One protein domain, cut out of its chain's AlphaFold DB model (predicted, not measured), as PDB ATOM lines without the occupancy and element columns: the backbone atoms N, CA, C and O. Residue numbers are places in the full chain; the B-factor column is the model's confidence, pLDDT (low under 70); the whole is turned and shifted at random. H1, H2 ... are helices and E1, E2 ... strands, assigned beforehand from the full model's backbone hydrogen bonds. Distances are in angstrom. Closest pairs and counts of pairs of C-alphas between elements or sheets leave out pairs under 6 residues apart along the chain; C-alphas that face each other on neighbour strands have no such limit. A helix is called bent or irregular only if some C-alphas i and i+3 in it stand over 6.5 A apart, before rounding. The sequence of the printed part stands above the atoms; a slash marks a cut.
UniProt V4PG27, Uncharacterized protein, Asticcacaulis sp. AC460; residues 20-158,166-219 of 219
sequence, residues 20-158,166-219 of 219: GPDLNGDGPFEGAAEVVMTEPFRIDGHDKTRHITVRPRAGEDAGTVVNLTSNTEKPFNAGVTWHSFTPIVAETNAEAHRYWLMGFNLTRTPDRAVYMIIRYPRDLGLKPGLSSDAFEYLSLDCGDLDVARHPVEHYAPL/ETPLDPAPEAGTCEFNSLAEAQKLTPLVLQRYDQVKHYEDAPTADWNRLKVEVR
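Overview. This is residues 20 to 158 and 166 to 219 of the 219 residues of an uncharacterized protein of Asticcacaulis sp. AC460 (UniProt V4PG27). A closed barrel of eight antiparallel strands, E1 to E8, has the long helix H3 packed on its outside over E5, and the small helices H1 and H2 sit on H3, off the barrel. Round the ring run E1, E2, E3, E4, E5, E6, E7, E8 and back to E1. The printed part has 193 residues with three named helices and eight named strands, in the order E1 to E7, H1, H2, H3, E8, and its class is mixed, helices and strands. It is compact, with a radius of gyration of the C-alphas of 17.0 A, and spans 50 by 40 by 38 A.

Along the chain. Find C-alpha 35 at (21.365, -46.937, 10.936); from there E1, residues 35 to 43, runs 25.3 A. Next come E2, residues 46 to 55, 29.0 A; E3, residues 61 to 66; E4, residues 76 to 85, 26.9 A, which bends by 51 degrees at residue 79; E5, residues 97 to 105, 24.9 A; E6, residues 113 to 121, 25.5 A; and E7, residues 131 to 139, which bends by 62 degrees at residue 134. H1 is residues 142 to 149 and H2 residues 152 to 155. H3, residues 183 to 200, starts at C-alpha (7.522, -33.597, 26.615) and runs 26.0 A; it is irregular, but only just, with C-alphas 188 and 191 6.52 A apart. E8, residues 212 to 218, ends at C-alpha (24.432, -50.258, 12.107).

Arrangement. E1 to E7 form a meander, each strand the antiparallel neighbour of the one before. In the hairpin E1 and E2, look at N 37 and O 52, 2.8 A apart; in the hairpin E4 and E5, at N 83 and O 101, 2.8 A. E8 closes the ring, antiparallel to E7, with N 214 and O 135 at 2.8 A, and to E1, with N 36 and O 217 at 2.8 A. H3 is on the barrel, outside it, at a height over the sheet of 10.3 A, slantwise to E5 at 45 degrees on the local plane; their closest C-alphas, Leu 101 and Thr 190, are 7.4 A apart. With residues 189 to 197 alone, H3 touches H1, about perpendicular at 83 degrees; the closest C-alphas, Ala 148 and Val 193, are 4.3 A apart. With residues 196 to 200 alone, it touches H2, C-alphas Val 152 and Val 200 being closest at 6.3 A. In H1 every O i to N i+4 pair is within hydrogen-bond range, in H3 11 of 14; H2 is too short for one.

Size, cuts and confidence. The farthest C-alphas, Ala 33 and Leu 158, are 52.7 A apart. Residues 159 to 165 are not printed, and C-alphas 158 and 166 are 12.7 A apart across that cut. The links E4 to E5 and H3 to E8 are long. Look for pLDDT under 70 at residues 22 to 25, 42 to 43, 57 to 60, 66 to 74 and 106 to 112.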
ATOM      1  N   GLY A  20       2.927 -35.641  19.411       75.38
ATOM      2  CA  GLY A  20       3.365 -34.731  20.474       75.38
ATOM      3  C   GLY A  20       4.631 -33.945  20.121       75.38
ATOM      4  O   GLY A  20       5.031 -33.933  18.955       75.38
ATOM      5  N   PRO A  21       5.254 -33.257  21.093       73.38
ATOM      6  CA  PRO A  21       6.417 -32.400  20.850       73.38
ATOM      7  C   PRO A  21       7.714 -33.175  20.566       73.38
ATOM      8  O   PRO A  21       7.892 -34.320  20.973       73.38
ATOM      9  N   ASP A  22       8.681 -32.526  19.929       68.25
ATOM     10  CA  ASP A  22       9.989 -33.136  19.669       68.25
ATOM     11  C   ASP A  22      10.688 -33.579  20.981       68.25
ATOM     12  O   ASP A  22      10.584 -32.920  22.023       68.25
ATOM     13  N   LEU A  23      11.406 -34.712  20.944       69.88
ATOM     14  CA  LEU A  23      12.208 -35.189  22.081       69.88
ATOM     15  C   LEU A  23      13.615 -34.570  22.057       69.88
ATOM     16  O   LEU A  23      14.056 -34.026  21.051       69.88
ATOM     17  N   ASN A  24      14.355 -34.725  23.158       64.81
ATOM     18  CA  ASN A  24      15.765 -34.338  23.263       64.81
ATOM     19  C   ASN A  24      16.600 -35.508  23.801       64.81
ATOM     20  O   ASN A  24      16.235 -36.091  24.825       64.81
ATOM     21  N   GLY A  25      17.744 -35.792  23.172       65.06
ATOM     22  CA  GLY A  25      18.705 -36.787  23.654       65.06
ATOM     23  C   GLY A  25      19.572 -37.392  22.551       65.06
ATOM     24  O   GLY A  25      19.204 -37.361  21.377       65.06
ATOM     25  N   ASP A  26      20.711 -37.961  22.948       71.56
ATOM     26  CA  ASP A  26      21.562 -38.756  22.062       71.56
ATOM     27  C   ASP A  26      20.946 -40.151  21.862       71.56
ATOM     28  O   ASP A  26      20.458 -40.776  22.810       71.56
ATOM     29  N   GLY A  27      20.945 -40.640  20.621       81.00
ATOM     30  CA  GLY A  27      20.416 -41.960  20.280       81.00
ATOM     31  C   GLY A  27      21.318 -43.123  20.723       81.00
ATOM     32  O   GLY A  27      22.492 -42.928  21.041       81.00
ATOM     33  N   PRO A  28      20.818 -44.373  20.692       86.00
ATOM     34  CA  PRO A  28      21.575 -45.546  21.143       86.00
ATOM     35  C   PRO A  28      22.744 -45.955  20.230       86.00
ATOM     36  O   PRO A  28      23.492 -46.871  20.570       86.00
ATOM     37  N   PHE A  29      22.897 -45.320  19.065       85.50
ATOM     38  CA  PHE A  29      23.824 -45.724  18.004       85.50
ATOM     39  C   PHE A  29      25.032 -44.785  17.890       85.50
ATOM     40  O   PHE A  29      25.398 -44.353  16.795       85.50
ATOM     41  N   GLU A  30      25.643 -44.448  19.024       77.00
ATOM     42  CA  GLU A  30      26.808 -43.561  19.071       77.00
ATOM     43  C   GLU A  30      27.922 -44.037  18.117       77.00
ATOM     44  O   GLU A  30      28.319 -45.205  18.110       77.00
ATOM     45  N   GLY A  31      28.429 -43.121  17.287       76.69
ATOM     46  CA  GLY A  31      29.510 -43.396  16.336       76.69
ATOM     47  C   GLY A  31      29.104 -44.135  15.055       76.69
ATOM     48  O   GLY A  31      29.976 -44.382  14.221       76.69
ATOM     49  N   ALA A  32      27.823 -44.467  14.861       84.06
ATOM     50  CA  ALA A  32      27.319 -44.960  13.580       84.06
ATOM     51  C   ALA A  32      27.306 -43.842  12.522       84.06
ATOM     52  O   ALA A  32      26.976 -42.692  12.816       84.06
ATOM     53  N   ALA A  33      27.631 -44.177  11.276       85.62
ATOM     54  CA  ALA A  33      27.450 -43.277  10.140       85.62
ATOM     55  C   ALA A  33      26.008 -43.339   9.609       85.62
ATOM     56  O   ALA A  33      25.463 -42.337   9.137       85.62
ATOM     57  N   GLU A  34      25.392 -44.519   9.676       90.06
ATOM     58  CA  GLU A  34      24.022 -44.761   9.231       90.06
ATOM     59  C   GLU A  34      23.415 -45.940  10.002       90.06
ATOM     60  O   GLU A  34      24.069 -46.950  10.244       90.06
ATOM     61  N   VAL A  35      22.141 -45.837  10.362       90.25
ATOM     62  CA  VAL A  35      21.365 -46.937  10.936       90.25
ATOM     63  C   VAL A  35      20.191 -47.218  10.020       90.25
ATOM     64  O   VAL A  35      19.450 -46.313   9.643       90.25
ATOM     65  N   VAL A  36      20.018 -48.476   9.648       91.81
ATOM     66  CA  VAL A  36      18.939 -48.915   8.771       91.81
ATOM     67  C   VAL A  36      18.055 -49.881   9.529       91.81
ATOM     68  O   VAL A  36      18.515 -50.931   9.963       91.81
ATOM     69  N   MET A  37      16.780 -49.542   9.656       91.12
ATOM     70  CA  MET A  37      15.776 -50.377  10.291       91.12
ATOM     71  C   MET A  37      14.746 -50.814   9.257       91.12
ATOM     72  O   MET A  37      14.251 -49.997   8.479       91.12
ATOM     73  N   THR A  38      14.463 -52.108   9.206       89.69
ATOM     74  CA  THR A  38      13.621 -52.716   8.179       89.69
ATOM     75  C   THR A  38      12.640 -53.687   8.809       89.69
ATOM     76  O   THR A  38      13.029 -54.574   9.563       89.69
ATOM     77  N   GLU A  39      11.374 -53.550   8.449       84.06
ATOM     78  CA  GLU A  39      10.296 -54.427   8.886       84.06
ATOM     79  C   GLU A  39       9.524 -54.912   7.650       84.06
ATOM     80  O   GLU A  39       8.973 -54.093   6.904       84.06
ATOM     81  N   PRO A  40       9.467 -56.229   7.399       77.44
ATOM     82  CA  PRO A  40       8.546 -56.792   6.425       77.44
ATOM     83  C   PRO A  40       7.137 -56.902   7.026       77.44
ATOM     84  O   PRO A  40       6.967 -57.458   8.107       77.44
ATOM     85  N   PHE A  41       6.117 -56.441   6.302       74.19
ATOM     86  CA  PHE A  41       4.715 -56.568   6.714       74.19
ATOM     87  C   PHE A  41       3.804 -56.837   5.507       74.19
ATOM     88  O   PHE A  41       4.232 -56.740   4.354       74.19
ATOM     89  N   ARG A  42       2.540 -57.201   5.755       65.75
ATOM     90  CA  ARG A  42       1.540 -57.470   4.707       65.75
ATOM     91  C   ARG A  42       0.328 -56.566   4.853       65.75
ATOM     92  O   ARG A  42      -0.250 -56.503   5.929       65.75
ATOM     93  N   ILE A  43      -0.093 -55.948   3.752       68.50
ATOM     94  CA  ILE A  43      -1.375 -55.235   3.651       68.50
ATOM     95  C   ILE A  43      -2.089 -55.702   2.389       68.50
ATOM     96  O   ILE A  43      -1.469 -55.802   1.330       68.50
ATOM     97  N   ASP A  44      -3.378 -56.022   2.511       71.56
ATOM     98  CA  ASP A  44      -4.236 -56.473   1.406       71.56
ATOM     99  C   ASP A  44      -3.641 -57.643   0.598       71.56
ATOM    100  O   ASP A  44      -3.793 -57.737  -0.617       71.56
ATOM    101  N   GLY A  45      -2.916 -58.543   1.272       73.75
ATOM    102  CA  GLY A  45      -2.260 -59.694   0.642       73.75
ATOM    103  C   GLY A  45      -0.973 -59.371  -0.130       73.75
ATOM    104  O   GLY A  45      -0.399 -60.271  -0.743       73.75
ATOM    105  N   HIS A  46      -0.492 -58.127  -0.085       72.56
ATOM    106  CA  HIS A  46       0.754 -57.702  -0.714       72.56
ATOM    107  C   HIS A  46       1.879 -57.546   0.313       72.56
ATOM    108  O   HIS A  46       1.710 -56.883   1.339       72.56
ATOM    109  N   ASP A  47       3.046 -58.123   0.006       77.94
ATOM    110  CA  ASP A  47       4.264 -57.926   0.790       77.94
ATOM    111  C   ASP A  47       4.744 -56.476   0.638       77.94
ATOM    112  O   ASP A  47       4.929 -55.964  -0.471       77.94
ATOM    113  N   LYS A  48       4.938 -55.811   1.774       76.12
ATOM    114  CA  LYS A  48       5.464 -54.454   1.886       76.12
ATOM    115  C   LYS A  48       6.639 -54.447   2.855       76.12
ATOM    116  O   LYS A  48       6.892 -55.390   3.604       76.12
ATOM    117  N   THR A  49       7.396 -53.361   2.814       75.50
ATOM    118  CA  THR A  49       8.531 -53.169   3.708       75.50
ATOM    119  C   THR A  49       8.511 -51.751   4.232       75.50
ATOM    120  O   THR A  49       8.470 -50.797   3.448       75.50
ATOM    121  N   ARG A  50       8.538 -51.619   5.555       79.50
ATOM    122  CA  ARG A  50       8.831 -50.356   6.214       79.50
ATOM    123  C   ARG A  50      10.335 -50.236   6.313       79.50
ATOM    124  O   ARG A  50      11.022 -51.185   6.689       79.50
ATOM    125  N   HIS A  51      10.838 -49.074   5.933       83.19
ATOM    126  CA  HIS A  51      12.264 -48.801   5.933       83.19
ATOM    127  C   HIS A  51      12.512 -47.460   6.599       83.19
ATOM    128  O   HIS A  51      11.972 -46.452   6.152       83.19
ATOM    129  N   ILE A  52      13.316 -47.454   7.653       85.06
ATOM    130  CA  ILE A  52      13.739 -46.257   8.372       85.06
ATOM    131  C   ILE A  52      15.258 -46.185   8.248       85.06
ATOM    132  O   ILE A  52      15.974 -47.027   8.780       85.06
ATOM    133  N   THR A  53      15.764 -45.184   7.540       86.38
ATOM    134  CA  THR A  53      17.195 -44.868   7.509       86.38
ATOM    135  C   THR A  53      17.447 -43.671   8.406       86.38
ATOM    136  O   THR A  53      16.945 -42.591   8.117       86.38
ATOM    137  N   VAL A  54      18.240 -43.836   9.457       87.38
ATOM    138  CA  VAL A  54      18.649 -42.767  10.371       87.38
ATOM    139  C   VAL A  54      20.106 -42.420  10.100       87.38
ATOM    140  O   VAL A  54      20.970 -43.294  10.067       87.38
ATOM    141  N   ARG A  55      20.392 -41.137   9.889       85.44
ATOM    142  CA  ARG A  55      21.756 -40.615   9.763       85.44
ATOM    143  C   ARG A  55      22.011 -39.614  10.878       85.44
ATOM    144  O   ARG A  55      21.347 -38.571  10.867       85.44
ATOM    145  N   PRO A  56      22.955 -39.887  11.791       76.75
ATOM    146  CA  PRO A  56      23.241 -38.960  12.871       76.75
ATOM    147  C   PRO A  56      23.694 -37.590  12.367       76.75
ATOM    148  O   PRO A  56      24.461 -37.494  11.402       76.75
ATOM    149  N   ARG A  57      23.216 -36.513  12.999       67.62
ATOM    150  CA  ARG A  57      23.702 -35.142  12.753       67.62
ATOM    151  C   ARG A  57      23.826 -34.385  14.071       67.62
ATOM    152  O   ARG A  57      23.227 -34.741  15.075       67.62
ATOM    153  N   ALA A  58      24.616 -33.312  14.063       62.31
ATOM    154  CA  ALA A  58      24.750 -32.449  15.230       62.31
ATOM    155  C   ALA A  58      23.391 -31.813  15.583       62.31
ATOM    156  O   ALA A  58      22.882 -30.995  14.818       62.31
ATOM    157  N   GLY A  59      22.833 -32.184  16.738       62.97
ATOM    158  CA  GLY A  59      21.594 -31.638  17.304       62.97
ATOM    159  C   GLY A  59      20.324 -32.465  17.054       62.97
ATOM    160  O   GLY A  59      19.428 -32.410  17.885       62.97
ATOM    161  N   GLU A  60      20.247 -33.233  15.964       69.25
ATOM    162  CA  GLU A  60      19.097 -34.086  15.616       69.25
ATOM    163  C   GLU A  60      19.515 -35.136  14.575       69.25
ATOM    164  O   GLU A  60      20.241 -34.816  13.630       69.25
ATOM    165  N   ASP A  61      19.023 -36.372  14.683       76.19
ATOM    166  CA  ASP A  61      19.244 -37.374  13.641       76.19
ATOM    167  C   ASP A  61      18.300 -37.133  12.454       76.19
ATOM    168  O   ASP A  61      17.136 -36.787  12.616       76.19
ATOM    169  N   ALA A  62      18.758 -37.350  11.221       78.88
ATOM    170  CA  ALA A  62      17.881 -37.261  10.054       78.88
ATOM    171  C   ALA A  62      17.373 -38.645   9.647       78.88
ATOM    172  O   ALA A  62      18.155 -39.502   9.232       78.88
ATOM    173  N   GLY A  63      16.058 -38.832   9.713       78.25
ATOM    174  CA  GLY A  63      15.348 -40.013   9.249       78.25
ATOM    175  C   GLY A  63      14.847 -39.869   7.811       78.25
ATOM    176  O   GLY A  63      14.218 -38.873   7.455       78.25
ATOM    177  N   THR A  64      15.053 -40.886   6.984       78.44
ATOM    178  CA  THR A  64      14.241 -41.132   5.787       78.44
ATOM    179  C   THR A  64      13.387 -42.355   6.063       78.44
ATOM    180  O   THR A  64      13.924 -43.435   6.299       78.44
ATOM    181  N   VAL A  65      12.067 -42.196   6.028       74.38
ATOM    182  CA  VAL A  65      11.131 -43.283   6.298       74.38
ATOM    183  C   VAL A  65      10.292 -43.597   5.070       74.38
ATOM    184  O   VAL A  65       9.811 -42.696   4.391       74.38
ATOM    185  N   VAL A  66      10.103 -44.880   4.786       69.94
ATOM    186  CA  VAL A  66       9.236 -45.409   3.730       69.94
ATOM    187  C   VAL A  66       8.176 -46.285   4.387       69.94
ATOM    188  O   VAL A  66       8.509 -47.102   5.241       69.94
ATOM    189  N   ASN A  67       6.913 -46.129   3.976       66.31
ATOM    190  CA  ASN A  67       5.769 -46.902   4.486       66.31
ATOM    191  C   ASN A  67       5.592 -46.836   6.022       66.31
ATOM    192  O   ASN A  67       5.263 -47.831   6.663       66.31
ATOM    193  N   LEU A  68       5.813 -45.662   6.628       60.88
ATOM    194  CA  LEU A  68       5.434 -45.429   8.032       60.88
ATOM    195  C   LEU A  68       3.916 -45.298   8.172       60.88
ATOM    196  O   LEU A  68       3.321 -45.900   9.051       60.88
ATOM    197  N   THR A  69       3.326 -44.504   7.278       51.72
ATOM    198  CA  THR A  69       1.979 -43.943   7.408       51.72
ATOM    199  C   THR A  69       1.094 -44.316   6.229       51.72
ATOM    200  O   THR A  69       0.024 -44.890   6.349       51.72
ATOM    201  N   SER A  70       1.570 -44.039   5.023       50.44
ATOM    202  CA  SER A  70       0.812 -44.303   3.810       50.44
ATOM    203  C   SER A  70       1.493 -45.396   2.998       50.44
ATOM    204  O   SER A  70       2.708 -45.347   2.799       50.44
ATOM    205  N   ASN A  71       0.698 -46.317   2.448       56.81
ATOM    206  CA  ASN A  71       1.111 -47.374   1.508       56.81
ATOM    207  C   ASN A  71       1.613 -46.828   0.159       56.81
ATOM    208  O   ASN A  71       1.539 -47.498  -0.869       56.81
ATOM    209  N   THR A  72       2.058 -45.572   0.127       55.03
ATOM    210  CA  THR A  72       2.361 -44.842  -1.099       55.03
ATOM    211  C   THR A  72       3.780 -45.086  -1.596       55.03
ATOM    212  O   THR A  72       4.138 -44.501  -2.613       55.03
ATOM    213  N   GLU A  73       4.587 -45.907  -0.905       64.69
ATOM    214  CA  GLU A  73       5.999 -46.212  -1.222       64.69
ATOM    215  C   GLU A  73       6.910 -44.974  -1.322       64.69
ATOM    216  O   GLU A  73       8.105 -45.081  -1.598       64.69
ATOM    217  N   LYS A  74       6.376 -43.775  -1.067       65.12
ATOM    218  CA  LYS A  74       7.115 -42.522  -1.130       65.12
ATOM    219  C   LYS A  74       7.929 -42.355   0.149       65.12
ATOM    220  O   LYS A  74       7.345 -42.430   1.228       65.12
ATOM    221  N   PRO A  75       9.238 -42.074   0.048       70.19
ATOM    222  CA  PRO A  75      10.027 -41.713   1.210       70.19
ATOM    223  C   PRO A  75       9.596 -40.343   1.737       70.19
ATOM    224  O   PRO A  75       9.372 -39.402   0.968       70.19
ATOM    225  N   PHE A  76       9.532 -40.217   3.054       72.31
ATOM    226  CA  PHE A  76       9.363 -38.956   3.766       72.31
ATOM    227  C   PHE A  76      10.592 -38.722   4.642       72.31
ATOM    228  O   PHE A  76      11.127 -39.651   5.242       72.31
ATOM    229  N   ASN A  77      11.051 -37.475   4.696       76.00
ATOM    230  CA  ASN A  77      12.143 -37.086   5.579       76.00
ATOM    231  C   ASN A  77      11.561 -36.552   6.885       76.00
ATOM    232  O   ASN A  77      10.628 -35.747   6.857       76.00
ATOM    233  N   ALA A  78      12.133 -36.988   7.996       78.50
ATOM    234  CA  ALA A  78      11.778 -36.559   9.335       78.50
ATOM    235  C   ALA A  78      13.056 -36.285  10.125       78.50
ATOM    236  O   ALA A  78      14.102 -36.882   9.870       78.50
ATOM    237  N   GLY A  79      12.959 -35.378  11.079       80.38
ATOM    238  CA  GLY A  79      13.880 -35.368  12.196       80.38
ATOM    239  C   GLY A  79      13.640 -36.583  13.090       80.38
ATOM    240  O   GLY A  79      12.522 -37.095  13.147       80.38
ATOM    241  N   VAL A  80      14.678 -37.109  13.719       84.50
ATOM    242  CA  VAL A  80      14.615 -38.284  14.585       84.50
ATOM    243  C   VAL A  80      15.251 -37.925  15.914       84.50
ATOM    244  O   VAL A  80      16.405 -37.504  15.983       84.50
ATOM    245  N   THR A  81      14.472 -38.107  16.971       85.25
ATOM    246  CA  THR A  81      14.884 -37.823  18.343       85.25
ATOM    247  C   THR A  81      14.651 -39.035  19.229       85.25
ATOM    248  O   THR A  81      13.817 -39.895  18.934       85.25
ATOM    249  N   TRP A  82      15.416 -39.116  20.315       87.75
ATOM    250  CA  TRP A  82      15.477 -40.290  21.175       87.75
ATOM    251  C   TRP A  82      15.357 -39.904  22.642       87.75
ATOM    252  O   TRP A  82      15.884 -38.881  23.077       87.75
ATOM    253  N   HIS A  83      14.719 -40.766  23.424       90.81
ATOM    254  CA  HIS A  83      14.703 -40.667  24.874       90.81
ATOM    255  C   HIS A  83      14.784 -42.059  25.504       90.81
ATOM    256  O   HIS A  83      13.884 -42.882  25.348       90.81
ATOM    257  N   SER A  84      15.869 -42.335  26.226       92.69
ATOM    258  CA  SER A  84      16.001 -43.584  26.977       92.69
ATOM    259  C   SER A  84      15.059 -43.580  28.173       92.69
ATOM    260  O   SER A  84      15.017 -42.592  28.908       92.69
ATOM    261  N   PHE A  85      14.404 -44.701  28.446       93.00
ATOM    262  CA  PHE A  85      13.620 -44.859  29.668       93.00
ATOM    263  C   PHE A  85      13.773 -46.269  30.242       93.00
ATOM    264  O   PHE A  85      14.283 -47.179  29.593       93.00
ATOM    265  N   THR A  86      13.374 -46.443  31.500       91.62
ATOM    266  CA  THR A  86      13.313 -47.757  32.154       91.62
ATOM    267  C   THR A  86      11.855 -48.055  32.483       91.62
ATOM    268  O   THR A  86      11.277 -47.326  33.292       91.62
ATOM    269  N   PRO A  87      11.231 -49.063  31.854       90.38
ATOM    270  CA  PRO A  87       9.860 -49.425  32.178       90.38
ATOM    271  C   PRO A  87       9.773 -50.147  33.525       90.38
ATOM    272  O   PRO A  87      10.738 -50.748  33.996       90.38
ATOM    273  N   ILE A  88       8.586 -50.114  34.128       87.75
ATOM    274  CA  ILE A  88       8.251 -50.916  35.308       87.75
ATOM    275  C   ILE A  88       7.463 -52.130  34.815       87.75
ATOM    276  O   ILE A  88       6.236 -52.121  34.818       87.75
ATOM    277  N   VAL A  89       8.176 -53.145  34.340       89.12
ATOM    278  CA  VAL A  89       7.608 -54.400  33.824       89.12
ATOM    279  C   VAL A  89       8.306 -55.590  34.469       89.12
ATOM    280  O   VAL A  89       9.487 -55.511  34.825       89.12
ATOM    281  N   ALA A  90       7.589 -56.695  34.639       85.00
ATOM    282  CA  ALA A  90       8.178 -57.939  35.110       85.00
ATOM    283  C   ALA A  90       9.013 -58.606  33.998       85.00
ATOM    284  O   ALA A  90       8.488 -59.374  33.195       85.00
ATOM    285  N   GLU A  91      10.321 -58.335  33.982       86.25
ATOM    286  CA  GLU A  91      11.308 -59.005  33.121       86.25
ATOM    287  C   GLU A  91      12.280 -59.852  33.949       86.25
ATOM    288  O   GLU A  91      12.753 -59.439  35.014       86.25
ATOM    289  N   THR A  92      12.636 -61.036  33.447       83.12
ATOM    290  CA  THR A  92      13.790 -61.767  33.984       83.12
ATOM    291  C   THR A  92      15.103 -61.151  33.492       83.12
ATOM    292  O   THR A  92      15.149 -60.452  32.486       83.12
ATOM    293  N   ASN A  93      16.228 -61.463  34.148       77.12
ATOM    294  CA  ASN A  93      17.547 -61.012  33.675       77.12
ATOM    295  C   ASN A  93      17.866 -61.460  32.237       77.12
ATOM    296  O   ASN A  93      18.622 -60.771  31.558       77.12
ATOM    297  N   ALA A  94      17.328 -62.604  31.799       78.25
ATOM    298  CA  ALA A  94      17.521 -63.133  30.449       78.25
ATOM    299  C   ALA A  94      16.663 -62.407  29.398       78.25
ATOM    300  O   ALA A  94      17.027 -62.376  28.228       78.25
ATOM    301  N   GLU A  95      15.554 -61.807  29.828       85.56
ATOM    302  CA  GLU A  95      14.621 -61.035  29.002       85.56
ATOM    303  C   GLU A  95      14.840 -59.527  29.159       85.56
ATOM    304  O   GLU A  95      14.022 -58.748  28.700       85.56
ATOM    305  N   ALA A  96      15.899 -59.089  29.845       90.38
ATOM    306  CA  ALA A  96      16.108 -57.673  30.096       90.38
ATOM    307  C   ALA A  96      16.389 -56.936  28.779       90.38
ATOM    308  O   ALA A  96      17.366 -57.243  28.082       90.38
ATOM    309  N   HIS A  97      15.587 -55.915  28.477       95.31
ATOM    310  CA  HIS A  97      15.776 -55.076  27.293       95.31
ATOM    311  C   HIS A  97      16.275 -53.670  27.652       95.31
ATOM    312  O   HIS A  97      16.191 -53.195  28.787       95.31
ATOM    313  N   ARG A  98      16.822 -52.979  26.653       95.12
ATOM    314  CA  ARG A  98      16.961 -51.517  26.638       95.12
ATOM    315  C   ARG A  98      15.740 -50.945  25.941       95.12
ATOM    316  O   ARG A  98      15.331 -51.494  24.927       95.12
ATOM    317  N   TYR A  99      15.220 -49.840  26.461       95.38
ATOM    318  CA  TYR A  99      14.012 -49.196  25.960       95.38
ATOM    319  C   TYR A  99      14.282 -47.743  25.589       95.38
ATOM    320  O   TYR A  99      14.918 -46.996  26.340       95.38
ATOM    321  N   TRP A 100      13.774 -47.353  24.426       94.31
ATOM    322  CA  TRP A 100      13.903 -46.010  23.882       94.31
ATOM    323  C   TRP A 100      12.570 -45.547  23.322       94.31
ATOM    324  O   TRP A 100      11.937 -46.263  22.555       94.31
ATOM    325  N   LEU A 101      12.159 -44.342  23.689       92.94
ATOM    326  CA  LEU A 101      11.122 -43.612  22.983       92.94
ATOM    327  C   LEU A 101      11.785 -42.908  21.800       92.94
ATOM    328  O   LEU A 101      12.730 -42.141  21.986       92.94
ATOM    329  N   MET A 102      11.309 -43.190  20.597       89.38
ATOM    330  CA  MET A 102      11.762 -42.572  19.358       89.38
ATOM    331  C   MET A 102      10.662 -41.648  18.838       89.38
ATOM    332  O   MET A 102       9.516 -42.076  18.723       89.38
ATOM    333  N   GLY A 103      11.009 -40.401  18.527       86.69
ATOM    334  CA  GLY A 103      10.114 -39.414  17.923       86.69
ATOM    335  C   GLY A 103      10.513 -39.112  16.479       86.69
ATOM    336  O   GLY A 103      11.667 -38.771  16.219       86.69
ATOM    337  N   PHE A 104       9.567 -39.224  15.545       82.56
ATOM    338  CA  PHE A 104       9.730 -38.787  14.153       82.56
ATOM    339  C   PHE A 104       9.153 -37.387  13.955       82.56
ATOM    340  O   PHE A 104       7.954 -37.237  13.713       82.56
ATOM    341  N   ASN A 105      10.012 -36.376  14.008       78.19
ATOM    342  CA  ASN A 105       9.663 -34.964  13.904       78.19
ATOM    343  C   ASN A 105       9.359 -34.609  12.443       78.19
ATOM    344  O   ASN A 105      10.247 -34.529  11.580       78.19
ATOM    345  N   LEU A 106       8.084 -34.402  12.123       69.56
ATOM    346  CA  LEU A 106       7.686 -34.037  10.770       69.56
ATOM    347  C   LEU A 106       7.947 -32.550  10.517       69.56
ATOM    348  O   LEU A 106       7.225 -31.675  10.990       69.56
ATOM    349  N   THR A 107       8.949 -32.275   9.680       55.19
ATOM    350  CA  THR A 107       9.606 -30.971   9.445       55.19
ATOM    351  C   THR A 107       8.715 -29.805   8.968       55.19
ATOM    352  O   THR A 107       9.235 -28.767   8.561       55.19
ATOM    353  N   ARG A 108       7.386 -29.949   8.909       50.91
ATOM    354  CA  ARG A 108       6.446 -28.905   8.448       50.91
ATOM    355  C   ARG A 108       5.439 -28.449   9.510       50.91
ATOM    356  O   ARG A 108       4.651 -27.553   9.222       50.91
ATOM    357  N   THR A 109       5.483 -29.016  10.713       51.06
ATOM    358  CA  THR A 109       4.668 -28.601  11.864       51.06
ATOM    359  C   THR A 109       5.509 -28.757  13.132       51.06
ATOM    360  O   THR A 109       5.756 -29.904  13.490       51.06
ATOM    361  N   PRO A 110       5.942 -27.664  13.789       42.66
ATOM    362  CA  PRO A 110       6.855 -27.685  14.944       42.66
ATOM    363  C   PRO A 110       6.421 -28.460  16.207       42.66
ATOM    364  O   PRO A 110       7.104 -28.357  17.209       42.66
ATOM    365  N   ASP A 111       5.328 -29.224  16.186       53.44
ATOM    366  CA  ASP A 111       4.740 -29.856  17.379       53.44
ATOM    367  C   ASP A 111       4.118 -31.234  17.059       53.44
ATOM    368  O   ASP A 111       3.060 -31.584  17.581       53.44
ATOM    369  N   ARG A 112       4.664 -31.980  16.086       67.56
ATOM    370  CA  ARG A 112       4.065 -33.253  15.628       67.56
ATOM    371  C   ARG A 112       5.123 -34.309  15.339       67.56
ATOM    372  O   ARG A 112       5.317 -34.710  14.187       67.56
ATOM    373  N   ALA A 113       5.793 -34.746  16.394       73.25
ATOM    374  CA  ALA A 113       6.496 -36.011  16.421       73.25
ATOM    375  C   ALA A 113       5.482 -37.154  16.530       73.25
ATOM    376  O   ALA A 113       4.515 -37.048  17.284       73.25
ATOM    377  N   VAL A 114       5.701 -38.238  15.787       80.50
ATOM    378  CA  VAL A 114       5.022 -39.516  16.046       80.50
ATOM    379  C   VAL A 114       5.958 -40.435  16.787       80.50
ATOM    380  O   VAL A 114       7.146 -40.502  16.458       80.50
ATOM    381  N   TYR A 115       5.414 -41.116  17.787       86.31
ATOM    382  CA  TYR A 115       6.212 -41.875  18.723       86.31
ATOM    383  C   TYR A 115       6.124 -43.369  18.506       86.31
ATOM    384  O   TYR A 115       5.069 -43.933  18.235       86.31
ATOM    385  N   MET A 116       7.258 -44.013  18.729       89.19
ATOM    386  CA  MET A 116       7.331 -45.448  18.908       89.19
ATOM    387  C   MET A 116       8.254 -45.775  20.069       89.19
ATOM    388  O   MET A 116       9.217 -45.054  20.344       89.19
ATOM    389  N   ILE A 117       7.978 -46.882  20.737       93.50
ATOM    390  CA  ILE A 117       8.917 -47.484  21.672       93.50
ATOM    391  C   ILE A 117       9.746 -48.494  20.894       93.50
ATOM    392  O   ILE A 117       9.186 -49.390  20.277       93.50
ATOM    393  N   ILE A 118      11.068 -48.389  20.959       93.62
ATOM    394  CA  ILE A 118      12.000 -49.396  20.453       93.62
ATOM    395  C   ILE A 118      12.633 -50.121  21.635       93.62
ATOM    396  O   ILE A 118      13.052 -49.488  22.612       93.62
ATOM    397  N   ARG A 119      12.745 -51.446  21.523       95.38
ATOM    398  CA  ARG A 119      13.486 -52.270  22.475       95.38
ATOM    399  C   ARG A 119      14.410 -53.276  21.805       95.38
ATOM    400  O   ARG A 119      14.202 -53.676  20.663       95.38
ATOM    401  N   TYR A 120      15.444 -53.675  22.534       95.81
ATOM    402  CA  TYR A 120      16.412 -54.695  22.122       95.81
ATOM    403  C   TYR A 120      17.117 -55.295  23.348       95.81
ATOM    404  O   TYR A 120      17.143 -54.647  24.399       95.81
ATOM    405  N   PRO A 121      17.694 -56.511  23.257       95.50
ATOM    406  CA  PRO A 121      18.341 -57.167  24.391       95.50
ATOM    407  C   PRO A 121      19.411 -56.288  25.037       95.50
ATOM    408  O   PRO A 121      20.233 -55.682  24.345       95.50
ATOM    409  N   ARG A 122      19.434 -56.235  26.372       92.31
ATOM    410  CA  ARG A 122      20.293 -55.307  27.122       92.31
ATOM    411  C   ARG A 122      21.779 -55.450  26.825       92.31
ATOM    412  O   ARG A 122      22.503 -54.452  26.856       92.31
ATOM    413  N   ASP A 123      22.196 -56.672  26.534       91.00
ATOM    414  CA  ASP A 123      23.594 -57.032  26.331       91.00
ATOM    415  C   ASP A 123      23.987 -57.008  24.837       91.00
ATOM    416  O   ASP A 123      25.112 -57.365  24.478       91.00
ATOM    417  N   LEU A 124      23.085 -56.563  23.948       92.62
ATOM    418  CA  LEU A 124      23.373 -56.395  22.526       92.62
ATOM    419  C   LEU A 124      24.319 -55.205  22.304       92.62
ATOM    420  O   LEU A 124      23.978 -54.049  22.551       92.62
ATOM    421  N   GLY A 125      25.523 -55.489  21.805       90.75
ATOM    422  CA  GLY A 125      26.514 -54.466  21.480       90.75
ATOM    423  C   GLY A 125      26.187 -53.727  20.181       90.75
ATOM    424  O   GLY A 125      26.324 -54.296  19.100       90.75
ATOM    425  N   LEU A 126      25.829 -52.446  20.283       91.19
ATOM    426  CA  LEU A 126      25.518 -51.577  19.145       91.19
ATOM    427  C   LEU A 126      26.793 -50.952  18.570       91.19
ATOM    428  O   LEU A 126      27.195 -49.863  18.964       91.19
ATOM    429  N   LYS A 127      27.477 -51.671  17.677       90.75
ATOM    430  CA  LYS A 127      28.713 -51.204  17.023       90.75
ATOM    431  C   LYS A 127      28.540 -51.137  15.504       90.75
ATOM    432  O   LYS A 127      27.766 -51.937  14.972       90.75
ATOM    433  N   PRO A 128      29.289 -50.267  14.798       90.38
ATOM    434  CA  PRO A 128      29.337 -50.289  13.338       90.38
ATOM    435  C   PRO A 128      29.643 -51.695  12.801       90.38
ATOM    436  O   PRO A 128      30.521 -52.393  13.316       90.38
ATOM    437  N   GLY A 129      28.891 -52.114  11.787       91.69
ATOM    438  CA  GLY A 129      28.886 -53.464  11.224       91.69
ATOM    439  C   GLY A 129      27.860 -54.427  11.836       91.69
ATOM    440  O   GLY A 129      27.749 -55.556  11.355       91.69
ATOM    441  N   LEU A 130      27.106 -54.032  12.871       94.69
ATOM    442  CA  LEU A 130      26.041 -54.868  13.436       94.69
ATOM    443  C   LEU A 130      24.910 -55.082  12.418       94.69
ATOM    444  O   LEU A 130      24.428 -54.132  11.812       94.69
ATOM    445  N   SER A 131      24.422 -56.319  12.314       95.88
ATOM    446  CA  SER A 131      23.123 -56.650  11.724       95.88
ATOM    447  C   SER A 131      22.380 -57.588  12.674       95.88
ATOM    448  O   SER A 131      22.948 -58.594  13.102       95.88
ATOM    449  N   SER A 132      21.152 -57.241  13.062       95.06
ATOM    450  CA  SER A 132      20.389 -57.992  14.061       95.06
ATOM    451  C   SER A 132      18.887 -57.918  13.814       95.06
ATOM    452  O   SER A 132      18.362 -56.844  13.546       95.06
ATOM    453  N   ASP A 133      18.203 -59.047  13.995       94.06
ATOM    454  CA  ASP A 133      16.736 -59.151  13.985       94.06
ATOM    455  C   ASP A 133      16.145 -59.172  15.410       94.06
ATOM    456  O   ASP A 133      14.995 -59.554  15.609       94.06
ATOM    457  N   ALA A 134      16.947 -58.827  16.425       94.38
ATOM    458  CA  ALA A 134      16.549 -58.874  17.834       94.38
ATOM    459  C   ALA A 134      15.864 -57.588  18.326       94.38
ATOM    460  O   ALA A 134      15.604 -57.456  19.519       94.38
ATOM    461  N   PHE A 135      15.629 -56.621  17.438       94.62
ATOM    462  CA  PHE A 135      14.928 -55.394  17.788       94.62
ATOM    463  C   PHE A 135      13.432 -55.576  17.606       94.62
ATOM    464  O   PHE A 135      12.967 -56.251  16.685       94.62
ATOM    465  N   GLU A 136      12.683 -54.903  18.462       92.69
ATOM    466  CA  GLU A 136      11.240 -54.798  18.358       92.69
ATOM    467  C   GLU A 136      10.836 -53.343  18.535       92.69
ATOM    468  O   GLU A 136      11.531 -52.566  19.198       92.69
ATOM    469  N   TYR A 137       9.705 -52.974  17.952       90.56
ATOM    470  CA  TYR A 137       9.095 -51.681  18.187       90.56
ATOM    471  C   TYR A 137       7.589 -51.812  18.424       90.56
ATOM    472  O   TYR A 137       6.952 -52.758  17.965       90.56
ATOM    473  N   LEU A 138       7.042 -50.850  19.153       89.31
ATOM    474  CA  LEU A 138       5.618 -50.636  19.375       89.31
ATOM    475  C   LEU A 138       5.305 -49.218  18.893       89.31
ATOM    476  O   LEU A 138       5.890 -48.260  19.410       89.31
ATOM    477  N   SER A 139       4.435 -49.076  17.891       86.38
ATOM    478  CA  SER A 139       3.855 -47.767  17.555       86.38
ATOM    479  C   SER A 139       2.988 -47.323  18.724       86.38
ATOM    480  O   SER A 139       2.241 -48.144  19.240       86.38
ATOM    481  N   LEU A 140       3.115 -46.073  19.172       87.38
ATOM    482  CA  LEU A 140       2.197 -45.552  20.179       87.38
ATOM    483  C   LEU A 140       0.963 -44.987  19.488       87.38
ATOM    484  O   LEU A 140       1.053 -43.975  18.786       87.38
ATOM    485  N   ASP A 141      -0.179 -45.606  19.755       86.56
ATOM    486  CA  ASP A 141      -1.486 -45.227  19.231       86.56
ATOM    487  C   ASP A 141      -2.460 -44.847  20.378       86.56
ATOM    488  O   ASP A 141      -2.139 -44.942  21.567       86.56
ATOM    489  N   CYS A 142      -3.664 -44.353  20.058       86.31
ATOM    490  CA  CYS A 142      -4.629 -43.849  21.039       86.31
ATOM    491  C   CYS A 142      -4.988 -44.932  22.050       86.31
ATOM    492  O   CYS A 142      -5.182 -44.627  23.223       86.31
ATOM    493  N   GLY A 143      -5.081 -46.183  21.584       88.19
ATOM    494  CA  GLY A 143      -5.340 -47.343  22.427       88.19
ATOM    495  C   GLY A 143      -4.254 -47.535  23.484       88.19
ATOM    496  O   GLY A 143      -4.578 -47.816  24.631       88.19
ATOM    497  N   ASP A 144      -2.986 -47.290  23.155       90.81
ATOM    498  CA  ASP A 144      -1.890 -47.381  24.124       90.81
ATOM    499  C   ASP A 144      -1.978 -46.290  25.193       90.81
ATOM    500  O   ASP A 144      -1.731 -46.549  26.375       90.81
ATOM    501  N   LEU A 145      -2.359 -45.065  24.806       89.75
ATOM    502  CA  LEU A 145      -2.590 -43.997  25.783       89.75
ATOM    503  C   LEU A 145      -3.816 -44.265  26.638       89.75
ATOM    504  O   LEU A 145      -3.783 -43.976  27.833       89.75
ATOM    505  N   ASP A 146      -4.878 -44.796  26.041       89.69
ATOM    506  CA  ASP A 146      -6.078 -45.213  26.756       89.69
ATOM    507  C   ASP A 146      -5.730 -46.267  27.811       89.69
ATOM    508  O   ASP A 146      -6.073 -46.096  28.981       89.69
ATOM    509  N   VAL A 147      -4.933 -47.270  27.424       91.38
ATOM    510  CA  VAL A 147      -4.363 -48.276  28.326       91.38
ATOM    511  C   VAL A 147      -3.588 -47.632  29.459       91.38
ATOM    512  O   VAL A 147      -3.911 -47.863  30.621       91.38
ATOM    513  N   ALA A 148      -2.609 -46.780  29.167       91.75
ATOM    514  CA  ALA A 148      -1.797 -46.153  30.208       91.75
ATOM    515  C   ALA A 148      -2.627 -45.311  31.191       91.75
ATOM    516  O   ALA A 148      -2.356 -45.330  32.399       91.75
ATOM    517  N   ARG A 149      -3.620 -44.585  30.661       90.62
ATOM    518  CA  ARG A 149      -4.465 -43.638  31.396       90.62
ATOM    519  C   ARG A 149      -5.591 -44.311  32.165       90.62
ATOM    520  O   ARG A 149      -6.166 -43.669  33.031       90.62
ATOM    521  N   HIS A 150      -5.936 -45.562  31.906       90.94
ATOM    522  CA  HIS A 150      -6.929 -46.254  32.718       90.94
ATOM    523  C   HIS A 150      -6.272 -47.011  33.880       90.94
ATOM    524  O   HIS A 150      -5.206 -47.614  33.725       90.94
ATOM    525  N   PRO A 151      -6.896 -47.009  35.072       91.56
ATOM    526  CA  PRO A 151      -6.419 -47.817  36.183       91.56
ATOM    527  C   PRO A 151      -6.622 -49.312  35.888       91.56
ATOM    528  O   PRO A 151      -7.459 -49.694  35.071       91.56
ATOM    529  N   VAL A 152      -5.882 -50.186  36.575       91.69
ATOM    530  CA  VAL A 152      -5.901 -51.644  36.330       91.69
ATOM    531  C   VAL A 152      -7.310 -52.229  36.473       91.69
ATOM    532  O   VAL A 152      -7.708 -53.093  35.694       91.69
ATOM    533  N   GLU A 153      -8.090 -51.726  37.430       90.38
ATOM    534  CA  GLU A 153      -9.462 -52.164  37.699       90.38
ATOM    535  C   GLU A 153     -10.405 -51.903  36.526       90.38
ATOM    536  O   GLU A 153     -11.412 -52.601  36.402       90.38
ATOM    537  N   HIS A 154     -10.080 -50.936  35.659       91.19
ATOM    538  CA  HIS A 154     -10.822 -50.719  34.425       91.19
ATOM    539  C   HIS A 154     -10.836 -51.998  33.591       91.19
ATOM    540  O   HIS A 154     -11.889 -52.377  33.103       91.19
ATOM    541  N   TYR A 155      -9.705 -52.700  33.488       90.75
ATOM    542  CA  TYR A 155      -9.535 -53.891  32.655       90.75
ATOM    543  C   TYR A 155      -9.946 -55.199  33.333       90.75
ATOM    544  O   TYR A 155      -9.923 -56.246  32.689       90.75
ATOM    545  N   ALA A 156     -10.350 -55.159  34.605       89.94
ATOM    546  CA  ALA A 156     -10.753 -56.357  35.327       89.94
ATOM    547  C   ALA A 156     -11.977 -57.040  34.666       89.94
ATOM    548  O   ALA A 156     -12.868 -56.351  34.145       89.94
ATOM    549  N   PRO A 157     -12.061 -58.386  34.713       88.44
ATOM    550  CA  PRO A 157     -13.205 -59.124  34.195       88.44
ATOM    551  C   PRO A 157     -14.515 -58.652  34.827       88.44
ATOM    552  O   PRO A 157     -14.608 -58.445  36.041       88.44
ATOM    553  N   LEU A 158     -15.546 -58.504  33.999       86.38
ATOM    554  CA  LEU A 158     -16.885 -58.153  34.454       86.38
ATOM    555  C   LEU A 158     -17.696 -59.423  34.693       86.38
ATOM    556  O   LEU A 158     -17.566 -60.406  33.973       86.38
ATOM    557  N   GLU A 166     -17.405 -46.410  34.248       81.06
ATOM    558  CA  GLU A 166     -16.360 -45.440  33.943       81.06
ATOM    559  C   GLU A 166     -15.502 -45.210  35.186       81.06
ATOM    560  O   GLU A 166     -15.992 -44.931  36.286       81.06
ATOM    561  N   THR A 167     -14.201 -45.375  34.997       83.75
ATOM    562  CA  THR A 167     -13.175 -45.114  35.997       83.75
ATOM    563  C   THR A 167     -12.486 -43.805  35.632       83.75
ATOM    564  O   THR A 167     -12.181 -43.613  34.456       83.75
ATOM    565  N   PRO A 168     -12.195 -42.918  36.597       85.25
ATOM    566  CA  PRO A 168     -11.378 -41.742  36.327       85.25
ATOM    567  C   PRO A 168     -10.025 -42.132  35.721       85.25
ATOM    568  O   PRO A 168      -9.435 -43.133  36.130       85.25
ATOM    569  N   LEU A 169      -9.539 -41.323  34.778       87.31
ATOM    570  CA  LEU A 169      -8.236 -41.521  34.151       87.31
ATOM    571  C   LEU A 169      -7.089 -41.198  35.128       87.31
ATOM    572  O   LEU A 169      -7.119 -40.173  35.815       87.31
ATOM    573  N   ASP A 170      -6.064 -42.044  35.144       82.12
ATOM    574  CA  ASP A 170      -4.777 -41.874  35.809       82.12
ATOM    575  C   ASP A 170      -3.590 -42.161  34.858       82.12
ATOM    576  O   ASP A 170      -3.390 -43.312  34.466       82.12
ATOM    577  N   PRO A 171      -2.738 -41.165  34.554       83.06
ATOM    578  CA  PRO A 171      -2.898 -39.748  34.873       83.06
ATOM    579  C   PRO A 171      -3.975 -39.091  33.995       83.06
ATOM    580  O   PRO A 171      -4.250 -39.536  32.882       83.06
ATOM    581  N   ALA A 172      -4.550 -37.982  34.469       83.75
ATOM    582  CA  ALA A 172      -5.408 -37.149  33.631       83.75
ATOM    583  C   ALA A 172      -4.613 -36.611  32.421       83.75
ATOM    584  O   ALA A 172      -3.465 -36.195  32.608       83.75
ATOM    585  N   PRO A 173      -5.195 -36.611  31.208       82.19
ATOM    586  CA  PRO A 173      -4.512 -36.123  30.016       82.19
ATOM    587  C   PRO A 173      -4.237 -34.615  30.121       82.19
ATOM    588  O   PRO A 173      -5.092 -33.858  30.587       82.19
ATOM    589  N   GLU A 174      -3.058 -34.169  29.673       81.75
ATOM    590  CA  GLU A 174      -2.735 -32.731  29.620       81.75
ATOM    591  C   GLU A 174      -3.350 -32.035  28.387       81.75
ATOM    592  O   GLU A 174      -3.461 -30.806  28.367       81.75
ATOM    593  N   ALA A 175      -3.772 -32.806  27.375       76.12
ATOM    594  CA  ALA A 175      -4.565 -32.348  26.228       76.12
ATOM    595  C   ALA A 175      -5.554 -33.420  25.734       76.12
ATOM    596  O   ALA A 175      -6.237 -34.049  26.543       76.12
ATOM    597  N   GLY A 176      -5.705 -33.577  24.414       74.12
ATOM    598  CA  GLY A 176      -6.608 -34.546  23.813       74.12
ATOM    599  C   GLY A 176      -6.317 -35.988  24.236       74.12
ATOM    600  O   GLY A 176      -5.229 -36.359  24.676       74.12
ATOM    601  N   THR A 177      -7.319 -36.845  24.059       75.12
ATOM    602  CA  THR A 177      -7.241 -38.266  24.426       75.12
ATOM    603  C   THR A 177      -6.214 -39.050  23.605       75.12
ATOM    604  O   THR A 177      -5.830 -40.137  24.021       75.12
ATOM    605  N   CYS A 178      -5.717 -38.492  22.497       80.06
ATOM    606  CA  CYS A 178      -4.778 -39.145  21.584       80.06
ATOM    607  C   CYS A 178      -3.583 -38.262  21.184       80.06
ATOM    608  O   CYS A 178      -3.123 -38.252  20.044       80.06
ATOM    609  N   GLU A 179      -3.087 -37.466  22.121       81.19
ATOM    610  CA  GLU A 179      -1.899 -36.643  21.919       81.19
ATOM    611  C   GLU A 179      -1.167 -36.448  23.248       81.19
ATOM    612  O   GLU A 179      -1.773 -36.531  24.325       81.19
ATOM    613  N   PHE A 180       0.138 -36.202  23.156       84.19
ATOM    614  CA  PHE A 180       0.915 -35.618  24.238       84.19
ATOM    615  C   PHE A 180       1.003 -34.113  24.016       84.19
ATOM    616  O   PHE A 180       1.462 -33.659  22.967       84.19
ATOM    617  N   ASN A 181       0.611 -33.331  25.016       79.81
ATOM    618  CA  ASN A 181       0.714 -31.871  24.935       79.81
ATOM    619  C   ASN A 181       2.097 -31.351  25.334       79.81
ATOM    620  O   ASN A 181       2.438 -30.193  25.095       79.81
ATOM    621  N   SER A 182       2.878 -32.185  26.022       84.12
ATOM    622  CA  SER A 182       4.165 -31.802  26.576       84.12
ATOM    623  C   SER A 182       5.154 -32.961  26.550       84.12
ATOM    624  O   SER A 182       4.790 -34.137  26.607       84.12
ATOM    625  N   LEU A 183       6.442 -32.618  26.502       85.44
ATOM    626  CA  LEU A 183       7.522 -33.597  26.615       85.44
ATOM    627  C   LEU A 183       7.462 -34.326  27.967       85.44
ATOM    628  O   LEU A 183       7.759 -35.514  28.043       85.44
ATOM    629  N   ALA A 184       7.052 -33.620  29.023       87.19
ATOM    630  CA  ALA A 184       6.896 -34.190  30.355       87.19
ATOM    631  C   ALA A 184       5.785 -35.250  30.392       87.19
ATOM    632  O   ALA A 184       5.975 -36.304  30.999       87.19
ATOM    633  N   GLU A 185       4.659 -35.001  29.716       87.50
ATOM    634  CA  GLU A 185       3.575 -35.975  29.586       87.50
ATOM    635  C   GLU A 185       4.051 -37.219  28.832       87.50
ATOM    636  O   GLU A 185       3.885 -38.325  29.343       87.50
ATOM    637  N   ALA A 186       4.712 -37.044  27.681       88.81
ATOM    638  CA  ALA A 186       5.259 -38.152  26.897       88.81
ATOM    639  C   ALA A 186       6.217 -39.012  27.741       88.81
ATOM    640  O   ALA A 186       6.016 -40.215  27.895       88.81
ATOM    641  N   GLN A 187       7.204 -38.387  28.388       88.06
ATOM    642  CA  GLN A 187       8.187 -39.077  29.231       88.06
ATOM    643  C   GLN A 187       7.560 -39.788  30.437       88.06
ATOM    644  O   GLN A 187       8.062 -40.827  30.868       88.06
ATOM    645  N   LYS A 188       6.467 -39.249  30.988       88.50
ATOM    646  CA  LYS A 188       5.737 -39.860  32.103       88.50
ATOM    647  C   LYS A 188       4.860 -41.023  31.641       88.50
ATOM    648  O   LYS A 188       4.833 -42.051  32.312       88.50
ATOM    649  N   LEU A 189       4.127 -40.867  30.539       89.94
ATOM    650  CA  LEU A 189       3.153 -41.855  30.071       89.94
ATOM    651  C   LEU A 189       3.803 -43.032  29.348       89.94
ATOM    652  O   LEU A 189       3.360 -44.158  29.545       89.94
ATOM    653  N   THR A 190       4.870 -42.827  28.575       91.56
ATOM    654  CA  THR A 190       5.552 -43.915  27.853       91.56
ATOM    655  C   THR A 190       5.910 -45.128  28.732       91.56
ATOM    656  O   THR A 190       5.537 -46.243  28.366       91.56
ATOM    657  N   PRO A 191       6.585 -44.991  29.895       93.31
ATOM    658  CA  PRO A 191       6.840 -46.143  30.761       93.31
ATOM    659  C   PRO A 191       5.559 -46.721  31.384       93.31
ATOM    660  O   PRO A 191       5.510 -47.924  31.644       93.31
ATOM    661  N   LEU A 192       4.526 -45.894  31.601       92.50
ATOM    662  CA  LEU A 192       3.235 -46.330  32.142       92.50
ATOM    663  C   LEU A 192       2.445 -47.188  31.152       92.50
ATOM    664  O   LEU A 192       1.779 -48.116  31.597       92.50
ATOM    665  N   VAL A 193       2.554 -46.942  29.839       93.81
ATOM    666  CA  VAL A 193       1.967 -47.809  28.796       93.81
ATOM    667  C   VAL A 193       2.413 -49.255  29.018       93.81
ATOM    668  O   VAL A 193       1.591 -50.152  29.201       93.81
ATOM    669  N   LEU A 194       3.729 -49.478  29.084       95.44
ATOM    670  CA  LEU A 194       4.288 -50.821  29.252       95.44
ATOM    671  C   LEU A 194       3.964 -51.415  30.623       95.44
ATOM    672  O   LEU A 194       3.622 -52.593  30.710       95.44
ATOM    673  N   GLN A 195       4.026 -50.601  31.680       94.94
ATOM    674  CA  GLN A 195       3.629 -51.035  33.016       94.94
ATOM    675  C   GLN A 195       2.175 -51.504  33.038       94.94
ATOM    676  O   GLN A 195       1.872 -52.526  33.651       94.94
ATOM    677  N   ARG A 196       1.266 -50.772  32.388       94.44
ATOM    678  CA  ARG A 196      -0.151 -51.110  32.435       94.44
ATOM    679  C   ARG A 196      -0.435 -52.384  31.659       94.44
ATOM    680  O   ARG A 196      -1.083 -53.258  32.222       94.44
ATOM    681  N   TYR A 197       0.139 -52.548  30.466       95.50
ATOM    682  CA  TYR A 197       0.091 -53.823  29.745       95.50
ATOM    683  C   TYR A 197       0.580 -54.993  30.608       95.50
ATOM    684  O   TYR A 197      -0.086 -56.022  30.687       95.50
ATOM    685  N   ASP A 198       1.698 -54.824  31.315       95.00
ATOM    686  CA  ASP A 198       2.231 -55.857  32.208       95.00
ATOM    687  C   ASP A 198       1.302 -56.173  33.390       95.00
ATOM    688  O   ASP A 198       1.166 -57.334  33.777       95.00
ATOM    689  N   GLN A 199       0.623 -55.158  33.929       94.56
ATOM    690  CA  GLN A 199      -0.335 -55.297  35.027       94.56
ATOM    691  C   GLN A 199      -1.654 -55.949  34.616       94.56
ATOM    692  O   GLN A 199      -2.314 -56.512  35.483       94.56
ATOM    693  N   VAL A 200      -2.074 -55.843  33.353       94.69
ATOM    694  CA  VAL A 200      -3.383 -56.351  32.903       94.69
ATOM    695  C   VAL A 200      -3.290 -57.652  32.111       94.69
ATOM    696  O   VAL A 200      -4.312 -58.307  31.936       94.69
ATOM    697  N   LYS A 201      -2.091 -58.073  31.683       93.69
ATOM    698  CA  LYS A 201      -1.875 -59.243  30.804       93.69
ATOM    699  C   LYS A 201      -2.445 -60.574  31.309       93.69
ATOM    700  O   LYS A 201      -2.519 -61.528  30.543       93.69
ATOM    701  N   HIS A 202      -2.768 -60.691  32.600       91.81
ATOM    702  CA  HIS A 202      -3.373 -61.899  33.176       91.81
ATOM    703  C   HIS A 202      -4.902 -61.930  33.074       91.81
ATOM    704  O   HIS A 202      -5.500 -62.950  33.413       91.81
ATOM    705  N   TYR A 203      -5.545 -60.839  32.659       93.00
ATOM    706  CA  TYR A 203      -6.968 -60.834  32.337       93.00
ATOM    707  C   TYR A 203      -7.168 -61.331  30.903       93.00
ATOM    708  O   TYR A 203      -6.457 -60.912  29.997       93.00
ATOM    709  N   GLU A 204      -8.142 -62.219  30.705       87.56
ATOM    710  CA  GLU A 204      -8.371 -62.920  29.431       87.56
ATOM    711  C   GLU A 204      -8.639 -61.967  28.254       87.56
ATOM    712  O   GLU A 204      -8.082 -62.160  27.179       87.56
ATOM    713  N   ASP A 205      -9.406 -60.900  28.492       86.50
ATOM    714  CA  ASP A 205      -9.804 -59.917  27.473       86.50
ATOM    715  C   ASP A 205      -9.041 -58.586  27.578       86.50
ATOM    716  O   ASP A 205      -9.477 -57.560  27.043       86.50
ATOM    717  N   ALA A 206      -7.936 -58.545  28.328       90.19
ATOM    718  CA  ALA A 206      -7.147 -57.325  28.414       90.19
ATOM    719  C   ALA A 206      -6.397 -57.049  27.101       90.19
ATOM    720  O   ALA A 206      -5.947 -57.979  26.428       90.19
ATOM    721  N   PRO A 207      -6.212 -55.766  26.748       91.50
ATOM    722  CA  PRO A 207      -5.403 -55.403  25.599       91.50
ATOM    723  C   PRO A 207      -3.942 -55.813  25.826       91.50
ATOM    724  O   PRO A 207      -3.438 -55.818  26.953       91.50
ATOM    725  N   THR A 208      -3.254 -56.135  24.735       90.88
ATOM    726  CA  THR A 208      -1.843 -56.532  24.723       90.88
ATOM    727  C   THR A 208      -1.035 -55.590  23.843       90.88
ATOM    728  O   THR A 208      -1.509 -55.199  22.780       90.88
ATOM    729  N   ALA A 209       0.201 -55.289  24.240       90.75
ATOM    730  CA  ALA A 209       1.128 -54.519  23.414       90.75
ATOM    731  C   ALA A 209       1.475 -55.272  22.118       90.75
ATOM    732  O   ALA A 209       1.987 -56.396  22.179       90.75
ATOM    733  N   ASP A 210       1.246 -54.642  20.965       87.94
ATOM    734  CA  ASP A 210       1.549 -55.209  19.648       87.94
ATOM    735  C   ASP A 210       3.000 -54.919  19.230       87.94
ATOM    736  O   ASP A 210       3.324 -53.924  18.573       87.94
ATOM    737  N   TRP A 211       3.910 -55.781  19.682       89.06
ATOM    738  CA  TRP A 211       5.330 -55.675  19.357       89.06
ATOM    739  C   TRP A 211       5.627 -56.220  17.965       89.06
ATOM    740  O   TRP A 211       5.436 -57.400  17.672       89.06
ATOM    741  N   ASN A 212       6.213 -55.364  17.140       86.38
ATOM    742  CA  ASN A 212       6.589 -55.670  15.776       86.38
ATOM    743  C   ASN A 212       8.104 -55.850  15.663       86.38
ATOM    744  O   ASN A 212       8.886 -55.095  16.244       86.38
ATOM    745  N   ARG A 213       8.544 -56.860  14.905       90.00
ATOM    746  CA  ARG A 213       9.973 -57.172  14.750       90.00
ATOM    747  C   ARG A 213      10.650 -56.236  13.762       90.00
ATOM    748  O   ARG A 213      10.113 -55.934  12.699       90.00
ATOM    749  N   LEU A 214      11.885 -55.870  14.080       89.94
ATOM    750  CA  LEU A 214      12.682 -54.938  13.302       89.94
ATOM    751  C   LEU A 214      14.073 -55.519  13.051       89.94
ATOM    752  O   LEU A 214      14.816 -55.841  13.978       89.94
ATOM    753  N   LYS A 215      14.454 -55.613  11.779       93.56
ATOM    754  CA  LYS A 215      15.847 -55.839  11.402       93.56
ATOM    755  C   LYS A 215      16.594 -54.520  11.472       93.56
ATOM    756  O   LYS A 215      16.208 -53.574  10.791       93.56
ATOM    757  N   VAL A 216      17.683 -54.464  12.227       94.06
ATOM    758  CA  VAL A 216      18.528 -53.275  12.370       94.06
ATOM    759  C   VAL A 216      19.936 -53.556  11.862       94.06
ATOM    760  O   VAL A 216      20.559 -54.555  12.217       94.06
ATOM    761  N   GLU A 217      20.444 -52.648  11.035       94.94
ATOM    762  CA  GLU A 217      21.817 -52.617  10.544       94.94
ATOM    763  C   GLU A 217      22.481 -51.311  10.992       94.94
ATOM    764  O   GLU A 217      21.975 -50.230  10.700       94.94
ATOM    765  N   VAL A 218      23.615 -51.405  11.684       93.19
ATOM    766  CA  VAL A 218      24.432 -50.258  12.107       93.19
ATOM    767  C   VAL A 218      25.646 -50.197  11.192       93.19
ATOM    768  O   VAL A 218      26.406 -51.163  11.121       93.19
ATOM    769  N   ARG A 219      25.826 -49.093  10.475       91.06
ATOM    770  CA  ARG A 219      26.864 -48.903   9.453       91.06
ATOM    771  C   ARG A 219      27.825 -47.795   9.841       91.06
ATOM    772  O   ARG A 219      27.369 -46.782  10.417       91.06
TER     773      ARG A 219